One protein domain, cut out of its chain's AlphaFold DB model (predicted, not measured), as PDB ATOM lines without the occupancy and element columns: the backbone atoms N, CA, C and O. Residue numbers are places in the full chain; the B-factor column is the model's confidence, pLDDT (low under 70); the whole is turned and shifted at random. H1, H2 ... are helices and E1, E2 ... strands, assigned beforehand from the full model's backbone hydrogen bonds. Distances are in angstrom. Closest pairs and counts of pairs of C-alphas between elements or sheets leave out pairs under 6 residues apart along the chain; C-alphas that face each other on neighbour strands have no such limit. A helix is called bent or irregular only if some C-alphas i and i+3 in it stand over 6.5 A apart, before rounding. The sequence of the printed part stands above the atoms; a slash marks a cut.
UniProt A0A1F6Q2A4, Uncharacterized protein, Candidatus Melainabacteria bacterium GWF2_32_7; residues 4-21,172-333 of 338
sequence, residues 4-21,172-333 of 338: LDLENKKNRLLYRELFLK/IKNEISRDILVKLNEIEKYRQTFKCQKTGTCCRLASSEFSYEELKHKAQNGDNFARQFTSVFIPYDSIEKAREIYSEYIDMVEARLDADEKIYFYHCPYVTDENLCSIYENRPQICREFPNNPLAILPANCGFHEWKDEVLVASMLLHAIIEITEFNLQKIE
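AT A GLANCE: This is residues 4 to 21 and 172 to 333 of the 338 residues of an uncharacterized protein of Candidatus Melainabacteria bacterium GWF2_32_7 (UniProt A0A1F6Q2A4). Two long helices, H2 and H9, lie side by side as one lobe, and the third long helix, H1, meets the middle part of H9 with its last turns and spreads away from there until its first residue comes close to H7. The other lobe is a loosely knit head of short helices and loops round the small two-stranded ribbon of E1 and E2, and the unnamed residues 290 to 304 run between the two lobes. The printed part has 180 residues with nine named helices and two named strands, in the order H1 H2 H3 E1 H4 H5 H6 H7 E2 H8 H9; the sheet, order E1 - E2, is antiparallel, and the class is mostly helix. The whole is compact, with a radius of gyration of the C-alphas of 17.6 A and spans of 49 by 39 by 36 A.

HOW THE PARTS SIT: H1, residues 4 to 21, touches H9, residues 305 to 333, with residues 15 to 19 alone, at a steep tilt of 42 degrees, the same way; their closest C-alphas are those of Phe 19 and Ala 320, 5.1 A apart. H9 is irregular, with C-alphas 310 and 313 7.6 A apart, and it has a kink of 57 degrees near residue 312. H1 is close to but not clearly touching H7, residues 247 to 254, where the C-alphas of Leu 4 and Met 252 are 7.6 A apart. H2, residues 172 to 191, touches H9 at a shallow tilt of 16 degrees, opposite ways, closest at the C-alphas of Arg 191 and Trp 307, 6.3 A. H3, residues 201 to 204, touches no helix; its closest C-alpha to E2, residues 264 to 267, is that of Arg 204, 4.3 A from that of His 267. E1, residues 206 to 208, is the antiparallel neighbour of E2, with 153 degrees between their directions; N 208 and O 264 are 2.9 A apart and N 266 and O 206 are 2.8 A apart, both within hydrogen-bond range. Residues 234 to 235 pair with residues 266 to 267 of E2, antiparallel. H4, residues 212 to 220, touches H5, residues 224 to 232, at a steep tilt of 52 degrees, opposite ways, with the C-alphas of Ala 219 and Arg 227 closest at 4.4 A. H5 touches H8, residues 285 to 289, closest at the C-alphas of Gln 228 and Ile 286, 6.5 A. H6, residues 239 to 243, is close to but not clearly touching H7, with the C-alphas of Arg 243 and Ile 250 6.1 A apart. Every O i to N i+4 pair is within hydrogen-bond range in H1, H4, H5, H6, H7 and H8; in H2 it is 14 of 16, in H9 23 of 25, and H3 is too short for such a pair.

IN THESE COORDINATES: H1 begins at C-alpha 4, (192.034, 138.277, 203.404), and is 25.7 A long from first to last C-alpha. H2 begins at C-alpha 172, (188.380, 174.943, 207.452), and is 26.7 A long. H4 and H5 measure 12.4 A and 12.8 A, H7 10.6 A and E2 10.5 A; H3, E1, H6 and H8 are shorter. H9, 39.4 A long, ends at C-alpha 333, (179.080, 176.396, 213.552).

THE WHOLE: The two C-alphas farthest apart, those of Asp 273 and Ile 332, are 53.5 A apart. Residues 22 to 171 are not printed, and C-alphas 21 and 172 are 17.3 A apart across the cut. The links E2 to H8 and H8 to H9 are long, with 17 and 15 residues. The mean pLDDT of the printed part is 93.1, and residues 4 to 6 are under 70.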
ATOM      1  N   LEU A   4     192.928 137.126 203.515       67.75
ATOM      2  CA  LEU A   4     192.034 138.277 203.404       67.75
ATOM      3  C   LEU A   4     191.674 138.865 204.781       67.75
ATOM      4  O   LEU A   4     191.750 140.077 204.966       67.75
ATOM      5  N   ASP A   5     191.393 138.022 205.777       69.00
ATOM      6  CA  ASP A   5     191.129 138.431 207.163       69.00
ATOM      7  C   ASP A   5     192.325 139.201 207.743       69.00
ATOM      8  O   ASP A   5     192.176 140.216 208.429       69.00
ATOM      9  N   LEU A   6     193.542 138.716 207.463       65.81
ATOM     10  CA  LEU A   6     194.777 139.348 207.921       65.81
ATOM     11  C   LEU A   6     194.986 140.717 207.259       65.81
ATOM     12  O   LEU A   6     195.433 141.654 207.921       65.81
ATOM     13  N   GLU A   7     194.675 140.836 205.971       72.81
ATOM     14  CA  GLU A   7     194.756 142.087 205.218       72.81
ATOM     15  C   GLU A   7     193.724 143.111 205.709       72.81
ATOM     16  O   GLU A   7     194.082 144.245 206.025       72.81
ATOM     17  N   ASN A   8     192.468 142.696 205.903       73.56
ATOM     18  CA  ASN A   8     191.412 143.548 206.450       73.56
ATOM     19  C   ASN A   8     191.768 144.046 207.858       73.56
ATOM     20  O   ASN A   8     191.641 145.237 208.151       73.56
ATOM     21  N   LYS A   9     192.297 143.169 208.723       75.50
ATOM     22  CA  LYS A   9     192.772 143.561 210.056       75.50
ATOM     23  C   LYS A   9     193.906 144.587 209.987       75.50
ATOM     24  O   LYS A   9     193.896 145.550 210.753       75.50
ATOM     25  N   LYS A  10     194.871 144.404 209.079       79.31
ATOM     26  CA  LYS A  10     195.960 145.373 208.860       79.31
ATOM     27  C   LYS A  10     195.419 146.722 208.392       79.31
ATOM     28  O   LYS A  10     195.816 147.739 208.949       79.31
ATOM     29  N   ASN A  11     194.475 146.728 207.454       84.25
ATOM     30  CA  ASN A  11     193.858 147.951 206.943       84.25
ATOM     31  C   ASN A  11     193.075 148.705 208.032       84.25
ATOM     32  O   ASN A  11     193.208 149.921 208.131       84.25
ATOM     33  N   ARG A  12     192.334 148.005 208.907       84.56
ATOM     34  CA  ARG A  12     191.644 148.628 210.058       84.56
ATOM     35  C   ARG A  12     192.631 149.271 211.044       84.56
ATOM     36  O   ARG A  12     192.401 150.385 211.512       84.56
ATOM     37  N   LEU A  13     193.742 148.594 211.350       87.81
ATOM     38  CA  LEU A  13     194.792 149.140 212.223       87.81
ATOM     39  C   LEU A  13     195.478 150.359 211.597       87.81
ATOM     40  O   LEU A  13     195.653 151.368 212.278       87.81
ATOM     41  N   LEU A  14     195.804 150.281 210.306       91.81
ATOM     42  CA  LEU A  14     196.403 151.381 209.558       91.81
ATOM     43  C   LEU A  14     195.474 152.599 209.515       91.81
ATOM     44  O   LEU A  14     195.908 153.707 209.808       91.81
ATOM     45  N   TYR A  15     194.187 152.402 209.210       92.44
ATOM     46  CA  TYR A  15     193.216 153.495 209.193       92.44
ATOM     47  C   TYR A  15     193.122 154.193 210.554       92.44
ATOM     48  O   TYR A  15     193.140 155.419 210.618       92.44
ATOM     49  N   ARG A  16     193.111 153.430 211.658       92.75
ATOM     50  CA  ARG A  16     193.113 153.999 213.015       92.75
ATOM     51  C   ARG A  16     194.344 154.869 213.277       92.75
ATOM     52  O   ARG A  16     194.210 155.940 213.862       92.75
ATOM     53  N   GLU A  17     195.528 154.426 212.863       95.69
ATOM     54  CA  GLU A  17     196.762 155.211 212.995       95.69
ATOM     55  C   GLU A  17     196.692 156.507 212.173       95.69
ATOM     56  O   GLU A  17     196.960 157.593 212.693       95.69
ATOM     57  N   LEU A  18     196.261 156.408 210.912       96.62
ATOM     58  CA  LEU A  18     196.088 157.561 210.027       96.62
ATOM     59  C   LEU A  18     195.060 158.551 210.579       96.62
ATOM     60  O   LEU A  18     195.293 159.757 210.526       96.62
ATOM     61  N   PHE A  19     193.965 158.060 211.162       96.81
ATOM     62  CA  PHE A  19     192.947 158.890 211.795       96.81
ATOM     63  C   PHE A  19     193.497 159.656 213.000       96.81
ATOM     64  O   PHE A  19     193.278 160.861 213.124       96.81
ATOM     65  N   LEU A  20     194.254 158.990 213.878       96.00
ATOM     66  CA  LEU A  20     194.890 159.649 215.022       96.00
ATOM     67  C   LEU A  20     195.859 160.743 214.566       96.00
ATOM     68  O   LEU A  20     195.778 161.870 215.055       96.00
ATOM     69  N   LYS A  21     196.692 160.446 213.566       96.50
ATOM     70  CA  LYS A  21     197.629 161.411 212.985       96.50
ATOM     71  C   LYS A  21     196.916 162.597 212.326       96.50
ATOM     72  O   LYS A  21     197.321 163.742 212.517       96.50
ATOM     73  N   ILE A 172     188.963 176.195 207.930       97.69
ATOM     74  CA  ILE A 172     188.380 174.943 207.452       97.69
ATOM     75  C   ILE A 172     187.802 175.135 206.047       97.69
ATOM     76  O   ILE A 172     188.228 174.454 205.119       97.69
ATOM     77  N   LYS A 173     186.885 176.093 205.876       97.31
ATOM     78  CA  LYS A 173     186.149 176.288 204.620       97.31
ATOM     79  C   LYS A 173     187.035 176.710 203.453       97.31
ATOM     80  O   LYS A 173     186.789 176.282 202.328       97.31
ATOM     81  N   ASN A 174     188.045 177.539 203.707       96.19
ATOM     82  CA  ASN A 174     188.798 178.185 202.635       96.19
ATOM     83  C   ASN A 174     190.165 177.549 202.381       96.19
ATOM     84  O   ASN A 174     190.638 177.580 201.243       96.19
ATOM     85  N   GLU A 175     190.834 177.022 203.406       96.88
ATOM     86  CA  GLU A 175     192.176 176.441 203.278       96.88
ATOM     87  C   GLU A 175     192.101 174.916 203.279       96.88
ATOM     88  O   GLU A 175     192.403 174.296 202.264       96.88
ATOM     89  N   ILE A 176     191.607 174.312 204.364       96.25
ATOM     90  CA  ILE A 176     191.607 172.848 204.520       96.25
ATOM     91  C   ILE A 176     190.745 172.188 203.436       96.25
ATOM     92  O   ILE A 176     191.208 171.269 202.763       96.25
ATOM     93  N   SER A 177     189.528 172.685 203.191       95.56
ATOM     94  CA  SER A 177     188.659 172.156 202.130       95.56
ATOM     95  C   SER A 177     189.280 172.273 200.736       95.56
ATOM     96  O   SER A 177     189.071 171.407 199.887       95.56
ATOM     97  N   ARG A 178     190.075 173.321 200.489       96.62
ATOM     98  CA  ARG A 178     190.783 173.506 199.218       96.62
ATOM     99  C   ARG A 178     191.895 172.476 199.058       96.62
ATOM    100  O   ARG A 178     192.001 171.876 197.993       96.62
ATOM    101  N   ASP A 179     192.679 172.249 200.108       96.06
ATOM    102  CA  ASP A 179     193.760 171.262 200.105       96.06
ATOM    103  C   ASP A 179     193.211 169.840 199.910       96.06
ATOM    104  O   ASP A 179     193.740 169.080 199.095       96.06
ATOM    105  N   ILE A 180     192.097 169.509 200.574       95.81
ATOM    106  CA  ILE A 180     191.361 168.254 200.361       95.81
ATOM    107  C   ILE A 180     190.959 168.122 198.887       95.81
ATOM    108  O   ILE A 180     191.256 167.107 198.258       95.81
ATOM    109  N   LEU A 181     190.324 169.151 198.314       95.62
ATOM    110  CA  LEU A 181     189.863 169.126 196.926       95.62
ATOM    111  C   LEU A 181     191.021 168.944 195.932       95.62
ATOM    112  O   LEU A 181     190.895 168.182 194.975       95.62
ATOM    113  N   VAL A 182     192.159 169.607 196.159       97.38
ATOM    114  CA  VAL A 182     193.365 169.429 195.336       97.38
ATOM    115  C   VAL A 182     193.821 167.971 195.365       97.38
ATOM    116  O   VAL A 182     194.057 167.391 194.306       97.38
ATOM    117  N   LYS A 183     193.879 167.350 196.546       96.06
ATOM    118  CA  LYS A 183     194.298 165.949 196.682       96.06
ATOM    119  C   LYS A 183     193.311 164.950 196.088       96.06
ATOM    120  O   LYS A 183     193.744 163.994 195.448       96.06
ATOM    121  N   LEU A 184     192.007 165.191 196.212       94.62
ATOM    122  CA  LEU A 184     190.992 164.385 195.527       94.62
ATOM    123  C   LEU A 184     191.158 164.458 194.000       94.62
ATOM    124  O   LEU A 184     191.146 163.428 193.328       94.62
ATOM    125  N   ASN A 185     191.400 165.655 193.459       95.00
ATOM    126  CA  ASN A 185     191.627 165.845 192.026       95.00
ATOM    127  C   ASN A 185     192.934 165.203 191.537       95.00
ATOM    128  O   ASN A 185     192.975 164.694 190.418       95.00
ATOM    129  N   GLU A 186     194.002 165.212 192.341       95.94
ATOM    130  CA  GLU A 186     195.249 164.501 192.026       95.94
ATOM    131  C   GLU A 186     195.007 162.986 191.896       95.94
ATOM    132  O   GLU A 186     195.436 162.385 190.909       95.94
ATOM    133  N   ILE A 187     194.273 162.389 192.843       95.12
ATOM    134  CA  ILE A 187     193.925 160.959 192.831       95.12
ATOM    135  C   ILE A 187     193.053 160.613 191.619       95.12
ATOM    136  O   ILE A 187     193.328 159.627 190.933       95.12
ATOM    137  N   GLU A 188     192.035 161.429 191.321       93.56
ATOM    138  CA  GLU A 188     191.156 161.202 190.167       93.56
ATOM    139  C   GLU A 188     191.900 161.390 188.841       93.56
ATOM    140  O   GLU A 188     191.744 160.595 187.917       93.56
ATOM    141  N   LYS A 189     192.772 162.395 188.731       95.25
ATOM    142  CA  LYS A 189     193.605 162.569 187.535       95.25
ATOM    143  C   LYS A 189     194.542 161.382 187.341       95.25
ATOM    144  O   LYS A 189     194.736 160.946 186.208       95.25
ATOM    145  N   TYR A 190     195.107 160.849 188.422       96.44
ATOM    146  CA  TYR A 190     195.932 159.654 188.338       96.44
ATOM    147  C   TYR A 190     195.117 158.432 187.908       96.44
ATOM    148  O   TYR A 190     195.566 157.681 187.051       96.44
ATOM    149  N   ARG A 191     193.874 158.293 188.382       95.56
ATOM    150  CA  ARG A 191     192.957 157.231 187.944       95.56
ATOM    151  C   ARG A 191     192.787 157.174 186.426       95.56
ATOM    152  O   ARG A 191     192.668 156.090 185.862       95.56
ATOM    153  N   GLN A 192     192.791 158.323 185.748       94.25
ATOM    154  CA  GLN A 192     192.591 158.411 184.295       94.25
ATOM    155  C   GLN A 192     193.708 157.752 183.468       94.25
ATOM    156  O   GLN A 192     193.523 157.533 182.268       94.25
ATOM    157  N   THR A 193     194.855 157.420 184.071       96.25
ATOM    158  CA  THR A 193     195.923 156.654 183.404       96.25
ATOM    159  C   THR A 193     195.599 155.156 183.327       96.25
ATOM    160  O   THR A 193     196.170 154.445 182.498       96.25
ATOM    161  N   PHE A 194     194.627 154.693 184.117       95.94
ATOM    162  CA  PHE A 194     194.159 153.314 184.178       95.94
ATOM    163  C   PHE A 194     192.895 153.117 183.339       95.94
ATOM    164  O   PHE A 194     192.164 154.057 183.011       95.94
ATOM    165  N   LYS A 195     192.630 151.869 182.942       94.12
ATOM    166  CA  LYS A 195     191.511 151.536 182.053       94.12
ATOM    167  C   LYS A 195     190.810 150.265 182.498       94.12
ATOM    168  O   LYS A 195     191.431 149.316 182.967       94.12
ATOM    169  N   CYS A 196     189.502 150.222 182.260       92.69
ATOM    170  CA  CYS A 196     188.713 149.018 182.470       92.69
ATOM    171  C   CYS A 196     189.243 147.866 181.599       92.69
ATOM    172  O   CYS A 196     189.312 147.986 180.375       92.69
ATOM    173  N   GLN A 197     189.553 146.734 182.236       94.00
ATOM    174  CA  GLN A 197     189.975 145.494 181.574       94.00
ATOM    175  C   GLN A 197     188.804 144.588 181.165       94.00
ATOM    176  O   GLN A 197     189.024 143.470 180.717       94.00
ATOM    177  N   LYS A 198     187.558 145.071 181.283       94.12
ATOM    178  CA  LYS A 198     186.344 144.340 180.875       94.12
ATOM    179  C   LYS A 198     186.209 142.985 181.585       94.12
ATOM    180  O   LYS A 198     185.794 141.999 180.992       94.12
ATOM    181  N   THR A 199     186.525 142.936 182.881       94.12
ATOM    182  CA  THR A 199     186.349 141.717 183.694       94.12
ATOM    183  C   THR A 199     184.878 141.359 183.911       94.12
ATOM    184  O   THR A 199     184.568 140.260 184.352       94.12
ATOM    185  N   GLY A 200     183.963 142.304 183.665       94.25
ATOM    186  CA  GLY A 200     182.532 142.155 183.920       94.25
ATOM    187  C   GLY A 200     182.138 142.289 185.393       94.25
ATOM    188  O   GLY A 200     180.957 142.477 185.658       94.25
ATOM    189  N   THR A 201     183.082 142.273 186.343       94.56
ATOM    190  CA  THR A 201     182.786 142.210 187.786       94.56
ATOM    191  C   THR A 201     181.872 143.340 188.254       94.56
ATOM    192  O   THR A 201     180.794 143.065 188.758       94.56
ATOM    193  N   CYS A 202     182.228 144.609 188.035       92.81
ATOM    194  CA  CYS A 202     181.393 145.732 188.480       92.81
ATOM    195  C   CYS A 202     180.081 145.874 187.691       92.81
ATOM    196  O   CYS A 202     179.115 146.418 188.209       92.81
ATOM    197  N   CYS A 203     180.024 145.384 186.448       95.69
ATOM    198  CA  CYS A 203     178.800 145.408 185.648       95.69
ATOM    199  C   CYS A 203     177.830 144.297 186.053       95.69
ATOM    200  O   CYS A 203     176.622 144.483 185.956       95.69
ATOM    201  N   ARG A 204     178.344 143.136 186.467       96.81
ATOM    202  CA  ARG A 204     177.542 141.968 186.839       96.81
ATOM    203  C   ARG A 204     177.260 141.901 188.332       96.81
ATOM    204  O   ARG A 204     176.275 141.295 188.691       96.81
ATOM    205  N   LEU A 205     178.104 142.485 189.179       96.06
ATOM    206  CA  LEU A 205     178.058 142.361 190.638       96.06
ATOM    207  C   LEU A 205     178.260 143.719 191.312       96.06
ATOM    208  O   LEU A 205     179.041 143.848 192.253       96.06
ATOM    209  N   ALA A 206     177.578 144.754 190.821       95.19
ATOM    210  CA  ALA A 206     177.542 146.026 191.533       95.19
ATOM    211  C   ALA A 206     176.917 145.804 192.916       95.19
ATOM    212  O   ALA A 206     175.900 145.126 193.027       95.19
ATOM    213  N   SER A 207     177.515 146.366 193.962       92.50
ATOM    214  CA  SER A 207     177.072 146.171 195.342       92.50
ATOM    215  C   SER A 207     176.659 147.493 195.988       92.50
ATOM    216  O   SER A 207     177.284 148.525 195.737       92.50
ATOM    217  N   SER A 208     175.641 147.466 196.846       92.56
ATOM    218  CA  SER A 208     175.214 148.613 197.653       92.56
ATOM    219  C   SER A 208     174.755 148.165 199.035       92.56
ATOM    220  O   SER A 208     174.175 147.094 199.177       92.56
ATOM    221  N   GLU A 209     174.991 148.999 200.043       91.56
ATOM    222  CA  GLU A 209     174.439 148.836 201.397       91.56
ATOM    223  C   GLU A 209     172.923 149.105 201.459       91.56
ATOM    224  O   GLU A 209     172.250 148.715 202.409       91.56
ATOM    225  N   PHE A 210     172.366 149.743 200.424       94.56
ATOM    226  CA  PHE A 210     170.944 150.049 200.309       94.56
ATOM    227  C   PHE A 210     170.247 149.061 199.382       94.56
ATOM    228  O   PHE A 210     170.773 148.714 198.326       94.56
ATOM    229  N   SER A 211     169.027 148.673 199.742       95.44
ATOM    230  CA  SER A 211     168.137 147.894 198.887       95.44
ATOM    231  C   SER A 211     167.669 148.703 197.674       95.44
ATOM    232  O   SER A 211     167.755 149.932 197.623       95.44
ATOM    233  N   TYR A 212     167.119 148.018 196.664       96.81
ATOM    234  CA  TYR A 212     166.653 148.691 195.448       96.81
ATOM    235  C   TYR A 212     165.545 149.716 195.726       96.81
ATOM    236  O   TYR A 212     165.541 150.790 195.128       96.81
ATOM    237  N   GLU A 213     164.640 149.422 196.661       97.12
ATOM    238  CA  GLU A 213     163.561 150.342 197.034       97.12
ATOM    239  C   GLU A 213     164.083 151.554 197.815       97.12
ATOM    240  O   GLU A 213     163.662 152.682 197.556       97.12
ATOM    241  N   GLU A 214     165.071 151.366 198.693       97.38
ATOM    242  CA  GLU A 214     165.744 152.486 199.364       97.38
ATOM    243  C   GLU A 214     166.484 153.378 198.364       97.38
ATOM    244  O   GLU A 214     166.398 154.605 198.452       97.38
ATOM    245  N   LEU A 215     167.159 152.788 197.370       97.69
ATOM    246  CA  LEU A 215     167.807 153.535 196.293       97.69
ATOM    247  C   LEU A 215     166.788 154.299 195.435       97.69
ATOM    248  O   LEU A 215     167.027 155.461 195.109       97.69
ATOM    249  N   LYS A 216     165.629 153.715 195.109       97.88
ATOM    250  CA  LYS A 216     164.553 154.451 194.418       97.88
ATOM    251  C   LYS A 216     164.046 155.625 195.250       97.88
ATOM    252  O   LYS A 216     163.875 156.715 194.712       97.88
ATOM    253  N   HIS A 217     163.843 155.429 196.550       97.94
ATOM    254  CA  HIS A 217     163.412 156.499 197.446       97.94
ATOM    255  C   HIS A 217     164.465 157.618 197.537       97.94
ATOM    256  O   HIS A 217     164.138 158.798 197.419       97.94
ATOM    257  N   LYS A 218     165.753 157.274 197.662       97.75
ATOM    258  CA  LYS A 218     166.861 158.244 197.601       97.75
ATOM    259  C   LYS A 218     166.878 159.004 196.272       97.75
ATOM    260  O   LYS A 218     166.987 160.228 196.275       97.75
ATOM    261  N   ALA A 219     166.702 158.306 195.150       97.00
ATOM    262  CA  ALA A 219     166.644 158.915 193.823       97.00
ATOM    263  C   ALA A 219     165.484 159.917 193.690       97.00
ATOM    264  O   ALA A 219     165.670 161.003 193.142       97.00
ATOM    265  N   GLN A 220     164.305 159.583 194.227       96.75
ATOM    266  CA  GLN A 220     163.143 160.483 194.278       96.75
ATOM    267  C   GLN A 220     163.416 161.734 195.122       96.75
ATOM    268  O   GLN A 220     162.949 162.816 194.779       96.75
ATOM    269  N   ASN A 221     164.234 161.604 196.168       96.88
ATOM    270  CA  ASN A 221     164.670 162.709 197.025       96.88
ATOM    271  C   ASN A 221     165.876 163.493 196.468       96.88
ATOM    272  O   ASN A 221     166.459 164.312 197.176       96.88
ATOM    273  N   GLY A 222     166.249 163.273 195.202       95.75
ATOM    274  CA  GLY A 222     167.274 164.056 194.505       95.75
ATOM    275  C   GLY A 222     168.693 163.490 194.574       95.75
ATOM    276  O   GLY A 222     169.617 164.133 194.076       95.75
ATOM    277  N   ASP A 223     168.891 162.292 195.130       96.38
ATOM    278  CA  ASP A 223     170.200 161.633 195.134       96.38
ATOM    279  C   ASP A 223     170.620 161.253 193.700       96.38
ATOM    280  O   ASP A 223     170.035 160.378 193.048       96.38
ATOM    281  N   ASN A 224     171.653 161.930 193.188       95.06
ATOM    282  CA  ASN A 224     172.133 161.733 191.823       95.06
ATOM    283  C   ASN A 224     172.783 160.356 191.613       95.06
ATOM    284  O   ASN A 224     172.648 159.788 190.526       95.06
ATOM    285  N   PHE A 225     173.475 159.823 192.624       93.81
ATOM    286  CA  PHE A 225     174.067 158.491 192.550       93.81
ATOM    287  C   PHE A 225     172.956 157.451 192.449       93.81
ATOM    288  O   PHE A 225     172.933 156.679 191.491       93.81
ATOM    289  N   ALA A 226     171.986 157.489 193.365       96.62
ATOM    290  CA  ALA A 226     170.892 156.528 193.407       96.62
ATOM    291  C   ALA A 226     170.031 156.585 192.137       96.62
ATOM    292  O   ALA A 226     169.641 155.545 191.603       96.62
ATOM    293  N   ARG A 227     169.800 157.786 191.589       97.12
ATOM    294  CA  ARG A 227     169.104 157.978 190.308       97.12
ATOM    295  C   ARG A 227     169.835 157.312 189.145       97.12
ATOM    296  O   ARG A 227     169.210 156.614 188.354       97.12
ATOM    297  N   GLN A 228     171.146 157.517 189.022       95.81
ATOM    298  CA  GLN A 228     171.919 156.877 187.955       95.81
ATOM    299  C   GLN A 228     172.021 155.368 188.166       95.81
ATOM    300  O   GLN A 228     171.834 154.606 187.220       95.81
ATOM    301  N   PHE A 229     172.267 154.931 189.401       96.38
ATOM    302  CA  PHE A 229     172.397 153.524 189.751       96.38
ATOM    303  C   PHE A 229     171.120 152.751 189.405       96.38
ATOM    304  O   PHE A 229     171.171 151.792 188.641       96.38
ATOM    305  N   THR A 230     169.962 153.224 189.873       97.06
ATOM    306  CA  THR A 230     168.662 152.569 189.637       97.06
ATOM    307  C   THR A 230     168.207 152.604 188.176       97.06
ATOM    308  O   THR A 230     167.397 151.765 187.786       97.06
ATOM    309  N   SER A 231     168.745 153.522 187.361       95.50
ATOM    310  CA  SER A 231     168.486 153.579 185.914       95.50
ATOM    311  C   SER A 231     169.250 152.533 185.093       95.50
ATOM    312  O   SER A 231     168.921 152.313 183.930       95.50
ATOM    313  N   VAL A 232     170.275 151.903 185.678       96.19
ATOM    314  CA  VAL A 232     171.158 150.946 184.988       96.19
ATOM    315  C   VAL A 232     171.072 149.561 185.601       96.19
ATOM    316  O   VAL A 232     171.039 148.570 184.879       96.19
ATOM    317  N   PHE A 233     171.095 149.490 186.926       98.00
ATOM    318  CA  PHE A 233     171.301 148.259 187.665       98.00
ATOM    319  C   PHE A 233     169.980 147.686 188.180       98.00
ATOM    320  O   PHE A 233     169.145 148.402 188.736       98.00
ATOM    321  N   ILE A 234     169.822 146.376 188.006       97.75
ATOM    322  CA  ILE A 234     168.667 145.580 188.431       97.75
ATOM    323  C   ILE A 234     169.133 144.658 189.565       97.75
ATOM    324  O   ILE A 234     170.220 144.084 189.452       97.75
ATOM    325  N   PRO A 235     168.384 144.539 190.676       97.94
ATOM    326  CA  PRO A 235     168.786 143.679 191.785       97.94
ATOM    327  C   PRO A 235     168.755 142.205 191.380       97.94
ATOM    328  O   PRO A 235     167.882 141.783 190.625       97.94
ATOM    329  N   TYR A 236     169.671 141.411 191.933       97.69
ATOM    330  CA  TYR A 236     169.481 139.964 191.973       97.69
ATOM    331  C   TYR A 236     168.372 139.594 192.960       97.69
ATOM    332  O   TYR A 236     168.202 140.253 193.986       97.69
ATOM    333  N   ASP A 237     167.684 138.483 192.694       93.31
ATOM    334  CA  ASP A 237     166.661 137.939 193.600       93.31
ATOM    335  C   ASP A 237     167.242 137.511 194.958       93.31
ATOM    336  O   ASP A 237     166.537 137.478 195.964       93.31
ATOM    337  N   SER A 238     168.524 137.134 194.981       92.94
ATOM    338  CA  SER A 238     169.220 136.645 196.171       92.94
ATOM    339  C   SER A 238     170.741 136.754 196.029       92.94
ATOM    340  O   SER A 238     171.275 136.843 194.918       92.94
ATOM    341  N   ILE A 239     171.452 136.712 197.159       91.94
ATOM    342  CA  ILE A 239     172.919 136.693 197.171       91.94
ATOM    343  C   ILE A 239     173.468 135.393 196.575       91.94
ATOM    344  O   ILE A 239     174.514 135.409 195.933       91.94
ATOM    345  N   GLU A 240     172.740 134.281 196.695       94.56
ATOM    346  CA  GLU A 240     173.090 132.997 196.089       94.56
ATOM    347  C   GLU A 240     173.166 133.116 194.562       94.56
ATOM    348  O   GLU A 240     174.108 132.615 193.950       94.56
ATOM    349  N   LYS A 241     172.241 133.865 193.946       95.50
ATOM    350  CA  LYS A 241     172.271 134.133 192.501       95.50
ATOM    351  C   LYS A 241     173.442 135.010 192.077       95.50
ATOM    352  O   LYS A 241     174.037 134.763 191.032       95.50
ATOM    353  N   ALA A 242     173.814 135.992 192.890       95.12
ATOM    354  CA  ALA A 242     175.027 136.771 192.657       95.12
ATOM    355  C   ALA A 242     176.294 135.899 192.809       95.12
ATOM    356  O   ALA A 242     177.236 135.997 192.021       95.12
ATOM    357  N   ARG A 243     176.298 134.983 193.783       95.94
ATOM    358  CA  ARG A 243     177.407 134.064 194.076       95.94
ATOM    359  C   ARG A 243     177.672 133.058 192.957       95.94
ATOM    360  O   ARG A 243     178.830 132.713 192.742       95.94
ATOM    361  N   GLU A 244     176.647 132.658 192.205       96.25
ATOM    362  CA  GLU A 244     176.794 131.841 190.987       96.25
ATOM    363  C   GLU A 244     177.665 132.525 189.910       96.25
ATOM    364  O   GLU A 244     178.277 131.838 189.096       96.25
ATOM    365  N   ILE A 245     177.756 133.863 189.906       94.50
ATOM    366  CA  ILE A 245     178.521 134.624 188.904       94.50
ATOM    367  C   ILE A 245     180.009 134.689 189.249       94.50
ATOM    368  O   ILE A 245     180.852 134.485 188.376       94.50
ATOM    369  N   TYR A 246     180.338 135.030 190.498       94.06
ATOM    370  CA  TYR A 246     181.724 135.107 190.959       94.06
ATOM    371  C   TYR A 246     181.812 134.975 192.486       94.06
ATOM    372  O   TYR A 246     181.876 135.968 193.211       94.06
ATOM    373  N   SER A 247     181.843 133.735 192.974       94.00
ATOM    374  CA  SER A 247     181.837 133.422 194.408       94.00
ATOM    375  C   SER A 247     182.967 134.090 195.193       94.00
ATOM    376  O   SER A 247     182.698 134.687 196.230       94.00
ATOM    377  N   GLU A 248     184.202 134.070 194.679       91.88
ATOM    378  CA  GLU A 248     185.352 134.664 195.379       91.88
ATOM    379  C   GLU A 248     185.186 136.177 195.582       91.88
ATOM    380  O   GLU A 248     185.604 136.715 196.604       91.88
ATOM    381  N   TYR A 249     184.557 136.879 194.631       92.06
ATOM    382  CA  TYR A 249     184.277 138.306 194.788       92.06
ATOM    383  C   TYR A 249     183.218 138.559 195.863       92.06
ATOM    384  O   TYR A 249     183.375 139.487 196.653       92.06
ATOM    385  N   ILE A 250     182.172 137.727 195.931       92.88
ATOM    386  CA  ILE A 250     181.170 137.816 197.002       92.88
ATOM    387  C   ILE A 250     181.831 137.601 198.365       92.88
ATOM    388  O   ILE A 250     181.642 138.427 199.255       92.88
ATOM    389  N   ASP A 251     182.680 136.578 198.498       90.62
ATOM    390  CA  ASP A 251     183.434 136.317 199.731       90.62
ATOM    391  C   ASP A 251     184.316 137.518 200.117       90.62
ATOM    392  O   ASP A 251     184.407 137.887 201.289       90.62
ATOM    393  N   MET A 252     184.940 138.179 199.131       88.94
ATOM    394  CA  MET A 252     185.729 139.394 199.360       88.94
ATOM    395  C   MET A 252     184.904 140.571 199.885       88.94
ATOM    396  O   MET A 252     185.422 141.372 200.672       88.94
ATOM    397  N   VAL A 253     183.666 140.714 199.414       89.69
ATOM    398  CA  VAL A 253     182.748 141.767 199.859       89.69
ATOM    399  C   VAL A 253     182.245 141.462 201.267       89.69
ATOM    400  O   VAL A 253     182.397 142.302 202.148       89.69
ATOM    401  N   GLU A 254     181.738 140.252 201.506       88.12
ATOM    402  CA  GLU A 254     181.209 139.831 202.809       88.12
ATOM    403  C   GLU A 254     182.262 139.889 203.920       88.12
ATOM    404  O   GLU A 254     181.970 140.352 205.017       88.12
ATOM    405  N   ALA A 255     183.515 139.516 203.638       85.81
ATOM    406  CA  ALA A 255     184.599 139.570 204.624       85.81
ATOM    407  C   ALA A 255     184.953 140.993 205.101       85.81
ATOM    408  O   ALA A 255     185.782 141.152 206.007       85.81
ATOM    409  N   ARG A 256     184.409 142.034 204.458       81.81
ATOM    410  CA  ARG A 256     184.599 143.438 204.849       81.81
ATOM    411  C   ARG A 256     183.423 144.018 205.627       81.81
ATOM    412  O   ARG A 256     183.633 145.058 206.247       81.81
ATOM    413  N   LEU A 257     182.274 143.350 205.615       82.38
ATOM    414  CA  LEU A 257     181.075 143.771 206.330       82.38
ATOM    415  C   LEU A 257     181.179 143.422 207.816       82.38
ATOM    416  O   LEU A 257     181.749 142.390 208.186       82.38
ATOM    417  N   ASP A 258     180.619 144.274 208.669       78.31
ATOM    418  CA  ASP A 258     180.367 143.924 210.067       78.31
ATOM    419  C   ASP A 258     179.076 143.075 210.196       78.31
ATOM    420  O   ASP A 258     178.291 142.941 209.258       78.31
ATOM    421  N   ALA A 259     178.875 142.409 211.342       74.81
ATOM    422  CA  ALA A 259     177.877 141.336 211.492       74.81
ATOM    423  C   ALA A 259     176.408 141.774 211.296       74.81
ATOM    424  O   ALA A 259     175.540 140.933 211.061       74.81
ATOM    425  N   ASP A 260     176.129 143.065 211.436       79.94
ATOM    426  CA  ASP A 260     174.820 143.697 211.291       79.94
ATOM    427  C   ASP A 260     174.648 144.455 209.963       79.94
ATOM    428  O   ASP A 260     173.544 144.918 209.661       79.94
ATOM    429  N   GLU A 261     175.696 144.536 209.142       84.12
ATOM    430  CA  GLU A 261     175.642 145.195 207.840       84.12
ATOM    431  C   GLU A 261     175.007 144.289 206.778       84.12
ATOM    432  O   GLU A 261     175.218 143.076 206.719       84.12
ATOM    433  N   LYS A 262     174.206 144.899 205.900       87.00
ATOM    434  CA  LYS A 262     173.588 144.223 204.758       87.00
ATOM    435  C   LYS A 262     174.213 144.721 203.469       87.00
ATOM    436  O   LYS A 262     174.503 145.904 203.329       87.00
ATOM    437  N   ILE A 263     174.343 143.818 202.504       92.38
ATOM    438  CA  ILE A 263     174.768 144.152 201.150       92.38
ATOM    439  C   ILE A 263     173.786 143.569 200.138       92.38
ATOM    440  O   ILE A 263     173.323 142.436 200.262       92.38
ATOM    441  N   TYR A 264     173.478 144.363 199.120       95.25
ATOM    442  CA  TYR A 264     172.630 144.000 197.996       95.25
ATOM    443  C   TYR A 264     173.464 143.998 196.723       95.25
ATOM    444  O   TYR A 264     174.264 144.908 196.496       95.25
ATOM    445  N   PHE A 265     173.262 142.984 195.883       97.00
ATOM    446  CA  PHE A 265     173.954 142.847 194.606       97.00
ATOM    447  C   PHE A 265     173.016 143.124 193.437       97.00
ATOM    448  O   PHE A 265     171.840 142.755 193.447       97.00
ATOM    449  N   TYR A 266     173.578 143.735 192.403       97.88
ATOM    450  CA  TYR A 266     172.876 144.173 191.213       97.88
ATOM    451  C   TYR A 266     173.672 143.851 189.955       97.88
ATOM    452  O   TYR A 266     174.905 143.828 189.964       97.88
ATOM    453  N   HIS A 267     172.957 143.701 188.845       97.69
ATOM    454  CA  HIS A 267     173.531 143.479 187.530       97.69
ATOM    455  C   HIS A 267     173.045 144.511 186.513       97.69
ATOM    456  O   HIS A 267     171.942 145.051 186.590       97.69
ATOM    457  N   CYS A 268     173.894 144.787 185.533       97.88
ATOM    458  CA  CYS A 268     173.597 145.641 184.395       97.88
ATOM    459  C   CYS A 268     173.074 144.773 183.239       97.88
ATOM    460  O   CYS A 268     173.790 143.875 182.800       97.88
ATOM    461  N   PRO A 269     171.874 145.029 182.689       96.88
ATOM    462  CA  PRO A 269     171.332 144.261 181.566       96.88
ATOM    463  C   PRO A 269     172.039 144.567 180.235       96.88
ATOM    464  O   PRO A 269     171.813 143.886 179.240       96.88
ATOM    465  N   TYR A 270     172.892 145.594 180.196       96.88
ATOM    466  CA  TYR A 270     173.624 146.005 178.999       96.88
ATOM    467  C   TYR A 270     175.008 145.353 178.869       96.88
ATOM    468  O   TYR A 270     175.736 145.675 177.929       96.88
ATOM    469  N   VAL A 271     175.413 144.489 179.808       96.25
ATOM    470  CA  VAL A 271     176.668 143.734 179.694       96.25
ATOM    471  C   VAL A 271     176.452 142.485 178.832       96.25
ATOM    472  O   VAL A 271     175.544 141.704 179.097       96.25
ATOM    473  N   THR A 272     177.264 142.303 177.790       95.50
ATOM    474  CA  THR A 272     177.234 141.109 176.929       95.50
ATOM    475  C   THR A 272     178.010 139.959 177.563       95.50
ATOM    476  O   THR A 272     178.752 140.165 178.526       95.50
ATOM    477  N   ASP A 273     177.890 138.752 177.013       93.19
ATOM    478  CA  ASP A 273     178.620 137.567 177.485       93.19
ATOM    479  C   ASP A 273     180.146 137.739 177.401       93.19
ATOM    480  O   ASP A 273     180.875 137.269 178.270       93.19
ATOM    481  N   GLU A 274     180.632 138.546 176.457       94.38
ATOM    482  CA  GLU A 274     182.040 138.944 176.317       94.38
ATOM    483  C   GLU A 274     182.449 140.099 177.251       94.38
ATOM    484  O   GLU A 274     183.506 140.709 177.075       94.38
ATOM    485  N   ASN A 275     181.610 140.438 178.238       94.75
ATOM    486  CA  ASN A 275     181.805 141.529 179.197       94.75
ATOM    487  C   ASN A 275     181.942 142.924 178.554       94.75
ATOM    488  O   ASN A 275     182.562 143.832 179.121       94.75
ATOM    489  N   LEU A 276     181.347 143.119 177.376       94.94
ATOM    490  CA  LEU A 276     181.269 144.416 176.705       94.94
ATOM    491  C   LEU A 276     179.969 145.133 177.072       94.94
ATOM    492  O   LEU A 276     178.976 144.507 177.414       94.94
ATOM    493  N   CYS A 277     179.963 146.464 177.005       95.06
ATOM    494  CA  CYS A 277     178.751 147.249 177.229       95.06
ATOM    495  C   CYS A 277     178.071 147.541 175.887       95.06
ATOM    496  O   CYS A 277     178.651 148.230 175.047       95.06
ATOM    497  N   SER A 278     176.838 147.071 175.702       96.12
ATOM    498  CA  SER A 278     176.060 147.293 174.475       96.12
ATOM    499  C   SER A 278     175.673 148.760 174.255       96.12
ATOM    500  O   SER A 278     175.424 149.171 173.126       96.12
ATOM    501  N   ILE A 279     175.691 149.573 175.316       94.88
ATOM    502  CA  ILE A 279     175.426 151.018 175.272       94.88
ATOM    503  C   ILE A 279     176.677 151.848 175.578       94.88
ATOM    504  O   ILE A 279     176.559 152.928 176.147       94.88
ATOM    505  N   TYR A 280     177.879 151.361 175.237       92.06
ATOM    506  CA  TYR A 280     179.146 151.953 175.687       92.06
ATOM    507  C   TYR A 280     179.193 153.484 175.538       92.06
ATOM    508  O   TYR A 280     179.393 154.166 176.539       92.06
ATOM    509  N   GLU A 281     178.933 154.045 174.356       93.81
ATOM    510  CA  GLU A 281     178.966 155.507 174.134       93.81
ATOM    511  C   GLU A 281     177.913 156.285 174.950       93.81
ATOM    512  O   GLU A 281     178.142 157.419 175.374       93.81
ATOM    513  N   ASN A 282     176.786 155.641 175.260       93.50
ATOM    514  CA  ASN A 282     175.659 156.219 175.997       93.50
ATOM    515  C   ASN A 282     175.639 155.825 177.482       93.50
ATOM    516  O   ASN A 282     174.686 156.144 178.189       93.50
ATOM    517  N   ARG A 283     176.683 155.148 177.981       93.38
ATOM    518  CA  ARG A 283     176.728 154.677 179.371       93.38
ATOM    519  C   ARG A 283     176.631 155.859 180.349       93.38
ATOM    520  O   ARG A 283     177.286 156.876 180.089       93.38
ATOM    521  N   PRO A 284     175.879 155.764 181.458       93.81
ATOM    522  CA  PRO A 284     175.762 156.859 182.425       93.81
ATOM    523  C   PRO A 284     177.081 157.214 183.113       93.81
ATOM    524  O   PRO A 284     178.029 156.426 183.104       93.81
ATOM    525  N   GLN A 285     177.140 158.398 183.725       93.94
ATOM    526  CA  GLN A 285     178.354 158.933 184.348       93.94
ATOM    527  C   GLN A 285     178.898 157.998 185.436       93.94
ATOM    528  O   GLN A 285     180.092 157.705 185.425       93.94
ATOM    529  N   ILE A 286     178.022 157.407 186.257       92.62
ATOM    530  CA  ILE A 286     178.400 156.401 187.266       92.62
ATOM    531  C   ILE A 286     179.217 155.238 186.670       92.62
ATOM    532  O   ILE A 286     180.144 154.747 187.300       92.62
ATOM    533  N   CYS A 287     178.933 154.833 185.426       93.19
ATOM    534  CA  CYS A 287     179.669 153.775 184.729       93.19
ATOM    535  C   CYS A 287     180.974 154.277 184.087       93.19
ATOM    536  O   CYS A 287     181.895 153.492 183.872       93.19
ATOM    537  N   ARG A 288     181.057 155.564 183.719       91.62
ATOM    538  CA  ARG A 288     182.264 156.176 183.124       91.62
ATOM    539  C   ARG A 288     183.339 156.437 184.172       91.62
ATOM    540  O   ARG A 288     184.526 156.319 183.879       91.62
ATOM    541  N   GLU A 289     182.901 156.811 185.363       91.06
ATOM    542  CA  GLU A 289     183.765 157.254 186.453       91.06
ATOM    543  C   GLU A 289     184.124 156.125 187.415       91.06
ATOM    544  O   GLU A 289     185.055 156.274 188.195       91.06
ATOM    545  N   PHE A 290     183.453 154.971 187.337       91.25
ATOM    546  CA  PHE A 290     183.795 153.840 188.190       91.25
ATOM    547  C   PHE A 290     185.210 153.295 187.895       91.25
ATOM    548  O   PHE A 290     185.558 153.099 186.723       91.25
ATOM    549  N   PRO A 291     186.002 152.956 188.931       92.38
ATOM    550  CA  PRO A 291     185.773 153.255 190.352       92.38
ATOM    551  C   PRO A 291     186.040 154.732 190.673       92.38
ATOM    552  O   PRO A 291     187.103 155.235 190.352       92.38
ATOM    553  N   ASN A 292     185.125 155.418 191.357       84.94
ATOM    554  CA  ASN A 292     185.271 156.843 191.704       84.94
ATOM    555  C   ASN A 292     185.869 157.079 193.108       84.94
ATOM    556  O   ASN A 292     186.025 158.219 193.536       84.94
ATOM    557  N   ASN A 293     186.176 156.006 193.840       84.94
ATOM    558  CA  ASN A 293     186.795 156.041 195.160       84.94
ATOM    559  C   ASN A 293     187.757 154.844 195.310       84.94
ATOM    560  O   ASN A 293     187.323 153.701 195.135       84.94
ATOM    561  N   PRO A 294     189.031 155.059 195.685       87.31
ATOM    562  CA  PRO A 294     189.998 153.985 195.929       87.31
ATOM    563  C   PRO A 294     189.628 153.033 197.068       87.31
ATOM    564  O   PRO A 294     190.185 151.943 197.163       87.31
ATOM    565  N   LEU A 295     188.673 153.385 197.932       87.56
ATOM    566  CA  LEU A 295     188.182 152.466 198.964       87.56
ATOM    567  C   LEU A 295     187.261 151.368 198.400       87.56
ATOM    568  O   LEU A 295     187.042 150.366 199.078       87.56
ATOM    569  N   ALA A 296     186.807 151.482 197.143       88.19
ATOM    570  CA  ALA A 296     185.980 150.471 196.483       88.19
ATOM    571  C   ALA A 296     186.627 149.073 196.488       88.19
ATOM    572  O   ALA A 296     187.851 148.918 196.400       88.19
ATOM    573  N   ILE A 297     185.798 148.033 196.572       88.69
ATOM    574  CA  ILE A 297     186.243 146.638 196.573       88.69
ATOM    575  C   ILE A 297     186.511 146.203 195.130       88.69
ATOM    576  O   ILE A 297     185.579 145.965 194.363       88.69
ATOM    577  N   LEU A 298     187.791 146.106 194.765       91.44
ATOM    578  CA  LEU A 298     188.236 145.712 193.427       91.44
ATOM    579  C   LEU A 298     188.957 144.358 193.485       91.44
ATOM    580  O   LEU A 298     189.876 144.218 194.299       91.44
ATOM    581  N   PRO A 299     188.587 143.375 192.644       91.12
ATOM    582  CA  PRO A 299     189.334 142.124 192.539       91.12
ATOM    583  C   PRO A 299     190.726 142.369 191.936       91.12
ATOM    584  O   PRO A 299     190.939 143.359 191.235       91.12
ATOM    585  N   ALA A 300     191.662 141.443 192.165       91.00
ATOM    586  CA  ALA A 300     193.051 141.565 191.702       91.00
ATOM    587  C   ALA A 300     193.188 141.652 190.169       91.00
ATOM    588  O   ALA A 300     194.132 142.242 189.657       91.00
ATOM    589  N   ASN A 301     192.228 141.092 189.427       91.94
ATOM    590  CA  ASN A 301     192.176 141.175 187.966       91.94
ATOM    591  C   ASN A 301     191.539 142.478 187.445       91.94
ATOM    592  O   ASN A 301     191.364 142.637 186.241       91.94
ATOM    593  N   CYS A 302     191.142 143.408 188.320       94.56
ATOM    594  CA  CYS A 302     190.594 144.688 187.896       94.56
ATOM    595  C   CYS A 302     191.697 145.577 187.307       94.56
ATOM    596  O   CYS A 302     192.729 145.797 187.934       94.56
ATOM    597  N   GLY A 303     191.426 146.212 186.164       95.50
ATOM    598  CA  GLY A 303     192.345 147.181 185.549       95.50
ATOM    599  C   GLY A 303     192.639 148.442 186.373       95.50
ATOM    600  O   GLY A 303     193.487 149.232 185.976       95.50
ATOM    601  N   PHE A 304     191.946 148.634 187.499       96.62
ATOM    602  CA  PHE A 304     192.160 149.724 188.455       96.62
ATOM    603  C   PHE A 304     192.716 149.232 189.806       96.62
ATOM    604  O   PHE A 304     192.770 150.009 190.755       96.62
ATOM    605  N   HIS A 305     193.084 147.950 189.928       94.56
ATOM    606  CA  HIS A 305     193.591 147.390 191.185       94.56
ATOM    607  C   HIS A 305     194.919 148.036 191.602       94.56
ATOM    608  O   HIS A 305     195.045 148.492 192.730       94.56
ATOM    609  N   GLU A 306     195.856 148.184 190.661       95.56
ATOM    610  CA  GLU A 306     197.142 148.858 190.891       95.56
ATOM    611  C   GLU A 306     196.954 150.320 191.328       95.56
ATOM    612  O   GLU A 306     197.498 150.727 192.348       95.56
ATOM    613  N   TRP A 307     196.089 151.080 190.641       96.62
ATOM    614  CA  TRP A 307     195.721 152.440 191.061       96.62
ATOM    615  C   TRP A 307     195.246 152.486 192.510       96.62
ATOM    616  O   TRP A 307     195.709 153.321 193.285       96.62
ATOM    617  N   LYS A 308     194.318 151.589 192.871       94.69
ATOM    618  CA  LYS A 308     193.786 151.483 194.230       94.69
ATOM    619  C   LYS A 308     194.912 151.247 195.229       94.69
ATOM    620  O   LYS A 308     194.954 151.958 196.229       94.69
ATOM    621  N   ASP A 309     195.780 150.274 194.978       92.88
ATOM    622  CA  ASP A 309     196.842 149.888 195.908       92.88
ATOM    623  C   ASP A 309     197.830 151.033 196.146       92.88
ATOM    624  O   ASP A 309     198.196 151.314 197.289       92.88
ATOM    625  N   GLU A 310     198.202 151.748 195.085       95.69
ATOM    626  CA  GLU A 310     199.154 152.854 195.161       95.69
ATOM    627  C   GLU A 310     198.609 154.070 195.915       95.69
ATOM    628  O   GLU A 310     199.355 154.743 196.630       95.69
ATOM    629  N   VAL A 311     197.309 154.359 195.791       96.00
ATOM    630  CA  VAL A 311     196.699 155.532 196.437       96.00
ATOM    631  C   VAL A 311     195.987 155.209 197.753       96.00
ATOM    632  O   VAL A 311     195.578 156.139 198.449       96.00
ATOM    633  N   LEU A 312     195.868 153.933 198.143       93.06
ATOM    634  CA  LEU A 312     195.045 153.483 199.275       93.06
ATOM    635  C   LEU A 312     195.335 154.250 200.570       93.06
ATOM    636  O   LEU A 312     194.416 154.736 201.227       93.06
ATOM    637  N   VAL A 313     196.616 154.384 200.923       94.19
ATOM    638  CA  VAL A 313     197.052 155.067 202.152       94.19
ATOM    639  C   VAL A 313     196.696 156.553 202.110       94.19
ATOM    640  O   VAL A 313     196.196 157.101 203.094       94.19
ATOM    641  N   ALA A 314     196.911 157.206 200.964       94.88
ATOM    642  CA  ALA A 314     196.562 158.610 200.776       94.88
ATOM    643  C   ALA A 314     195.042 158.816 200.863       94.88
ATOM    644  O   ALA A 314     194.589 159.748 201.522       94.88
ATOM    645  N   SER A 315     194.251 157.919 200.270       94.88
ATOM    646  CA  SER A 315     192.788 157.955 200.339       94.88
ATOM    647  C   SER A 315     192.257 157.718 201.748       94.88
ATOM    648  O   SER A 315     191.363 158.438 202.178       94.88
ATOM    649  N   MET A 316     192.826 156.768 202.494       94.50
ATOM    650  CA  MET A 316     192.489 156.538 203.904       94.50
ATOM    651  C   MET A 316     192.771 157.775 204.761       94.50
ATOM    652  O   MET A 316     191.927 158.188 205.555       94.50
ATOM    653  N   LEU A 317     193.938 158.397 204.579       95.44
ATOM    654  CA  LEU A 317     194.287 159.621 205.294       95.44
ATOM    655  C   LEU A 317     193.336 160.773 204.938       95.44
ATOM    656  O   LEU A 317     192.862 161.466 205.834       95.44
ATOM    657  N   LEU A 318     193.028 160.964 203.651       95.62
ATOM    658  CA  LEU A 318     192.079 161.985 203.200       95.62
ATOM    659  C   LEU A 318     190.681 161.759 203.771       95.62
ATOM    660  O   LEU A 318     190.072 162.716 204.233       95.62
ATOM    661  N   HIS A 319     190.206 160.513 203.795       94.88
ATOM    662  CA  HIS A 319     188.920 160.163 204.395       94.88
ATOM    663  C   HIS A 319     188.867 160.578 205.867       94.88
ATOM    664  O   HIS A 319     187.950 161.280 206.279       94.88
ATOM    665  N   ALA A 320     189.900 160.235 206.645       95.94
ATOM    666  CA  ALA A 320     189.991 160.659 208.038       95.94
ATOM    667  C   ALA A 320     190.017 162.191 208.191       95.94
ATOM    668  O   ALA A 320     189.340 162.738 209.058       95.94
ATOM    669  N   ILE A 321     190.774 162.903 207.345       96.81
ATOM    670  CA  ILE A 321     190.819 164.373 207.368       96.81
ATOM    671  C   ILE A 321     189.431 164.965 207.091       96.81
ATOM    672  O   ILE A 321     189.039 165.895 207.797       96.81
ATOM    673  N   ILE A 322     188.698 164.442 206.103       96.06
ATOM    674  CA  ILE A 322     187.337 164.886 205.763       96.06
ATOM    675  C   ILE A 322     186.410 164.691 206.962       96.06
ATOM    676  O   ILE A 322     185.842 165.673 207.433       96.06
ATOM    677  N   GLU A 323     186.339 163.480 207.523       96.06
ATOM    678  CA  GLU A 323     185.476 163.179 208.675       96.06
ATOM    679  C   GLU A 323     185.753 164.101 209.869       96.06
ATOM    680  O   GLU A 323     184.838 164.687 210.452       96.06
ATOM    681  N   ILE A 324     187.030 164.269 210.225       96.88
ATOM    682  CA  ILE A 324     187.442 165.126 211.342       96.88
ATOM    683  C   ILE A 324     187.058 166.579 211.061       96.88
ATOM    684  O   ILE A 324     186.564 167.275 211.953       96.88
ATOM    685  N   THR A 325     187.292 167.047 209.836       96.81
ATOM    686  CA  THR A 325     187.044 168.433 209.438       96.81
ATOM    687  C   THR A 325     185.552 168.742 209.414       96.81
ATOM    688  O   THR A 325     185.142 169.738 210.006       96.81
ATOM    689  N   GLU A 326     184.736 167.885 208.801       96.62
ATOM    690  CA  GLU A 326     183.281 168.039 208.726       96.62
ATOM    691  C   GLU A 326     182.640 167.978 210.113       96.62
ATOM    692  O   GLU A 326     181.868 168.871 210.475       96.62
ATOM    693  N   PHE A 327     183.028 166.993 210.932       96.12
ATOM    694  CA  PHE A 327     182.549 166.878 212.308       96.12
ATOM    695  C   PHE A 327     182.840 168.151 213.110       96.12
ATOM    696  O   PHE A 327     181.953 168.703 213.767       96.12
ATOM    697  N   ASN A 328     184.084 168.640 213.068       97.00
ATOM    698  CA  ASN A 328     184.451 169.834 213.821       97.00
ATOM    699  C   ASN A 328     183.782 171.086 213.252       97.00
ATOM    700  O   ASN A 328     183.291 171.888 214.040       97.00
ATOM    701  N   LEU A 329     183.708 171.248 211.928       97.62
ATOM    702  CA  LEU A 329     183.034 172.384 211.300       97.62
ATOM    703  C   LEU A 329     181.581 172.483 211.767       97.62
ATOM    704  O   LEU A 329     181.189 173.515 212.308       97.62
ATOM    705  N   GLN A 330     180.831 171.384 211.659       96.62
ATOM    706  CA  GLN A 330     179.435 171.327 212.085       96.62
ATOM    707  C   GLN A 330     179.283 171.706 213.563       96.62
ATOM    708  O   GLN A 330     178.403 172.486 213.931       96.62
ATOM    709  N   LYS A 331     180.148 171.174 214.435       95.62
ATOM    710  CA  LYS A 331     180.097 171.455 215.878       95.62
ATOM    711  C   LYS A 331     180.478 172.894 216.218       95.62
ATOM    712  O   LYS A 331     179.887 173.463 217.131       95.62
ATOM    713  N   ILE A 332     181.446 173.483 215.517       96.19
ATOM    714  CA  ILE A 332     181.855 174.877 215.732       96.19
ATOM    715  C   ILE A 332     180.758 175.827 215.248       96.19
ATOM    716  O   ILE A 332     180.400 176.755 215.968       96.19
ATOM    717  N   GLU A 333     180.184 175.585 214.070       95.88
ATOM    718  CA  GLU A 333     179.080 176.396 213.552       95.88
ATOM    719  C   GLU A 333     177.853 176.320 214.461       95.88
ATOM    720  O   GLU A 333     177.300 177.357 214.816       95.88
TER     721      GLU A 333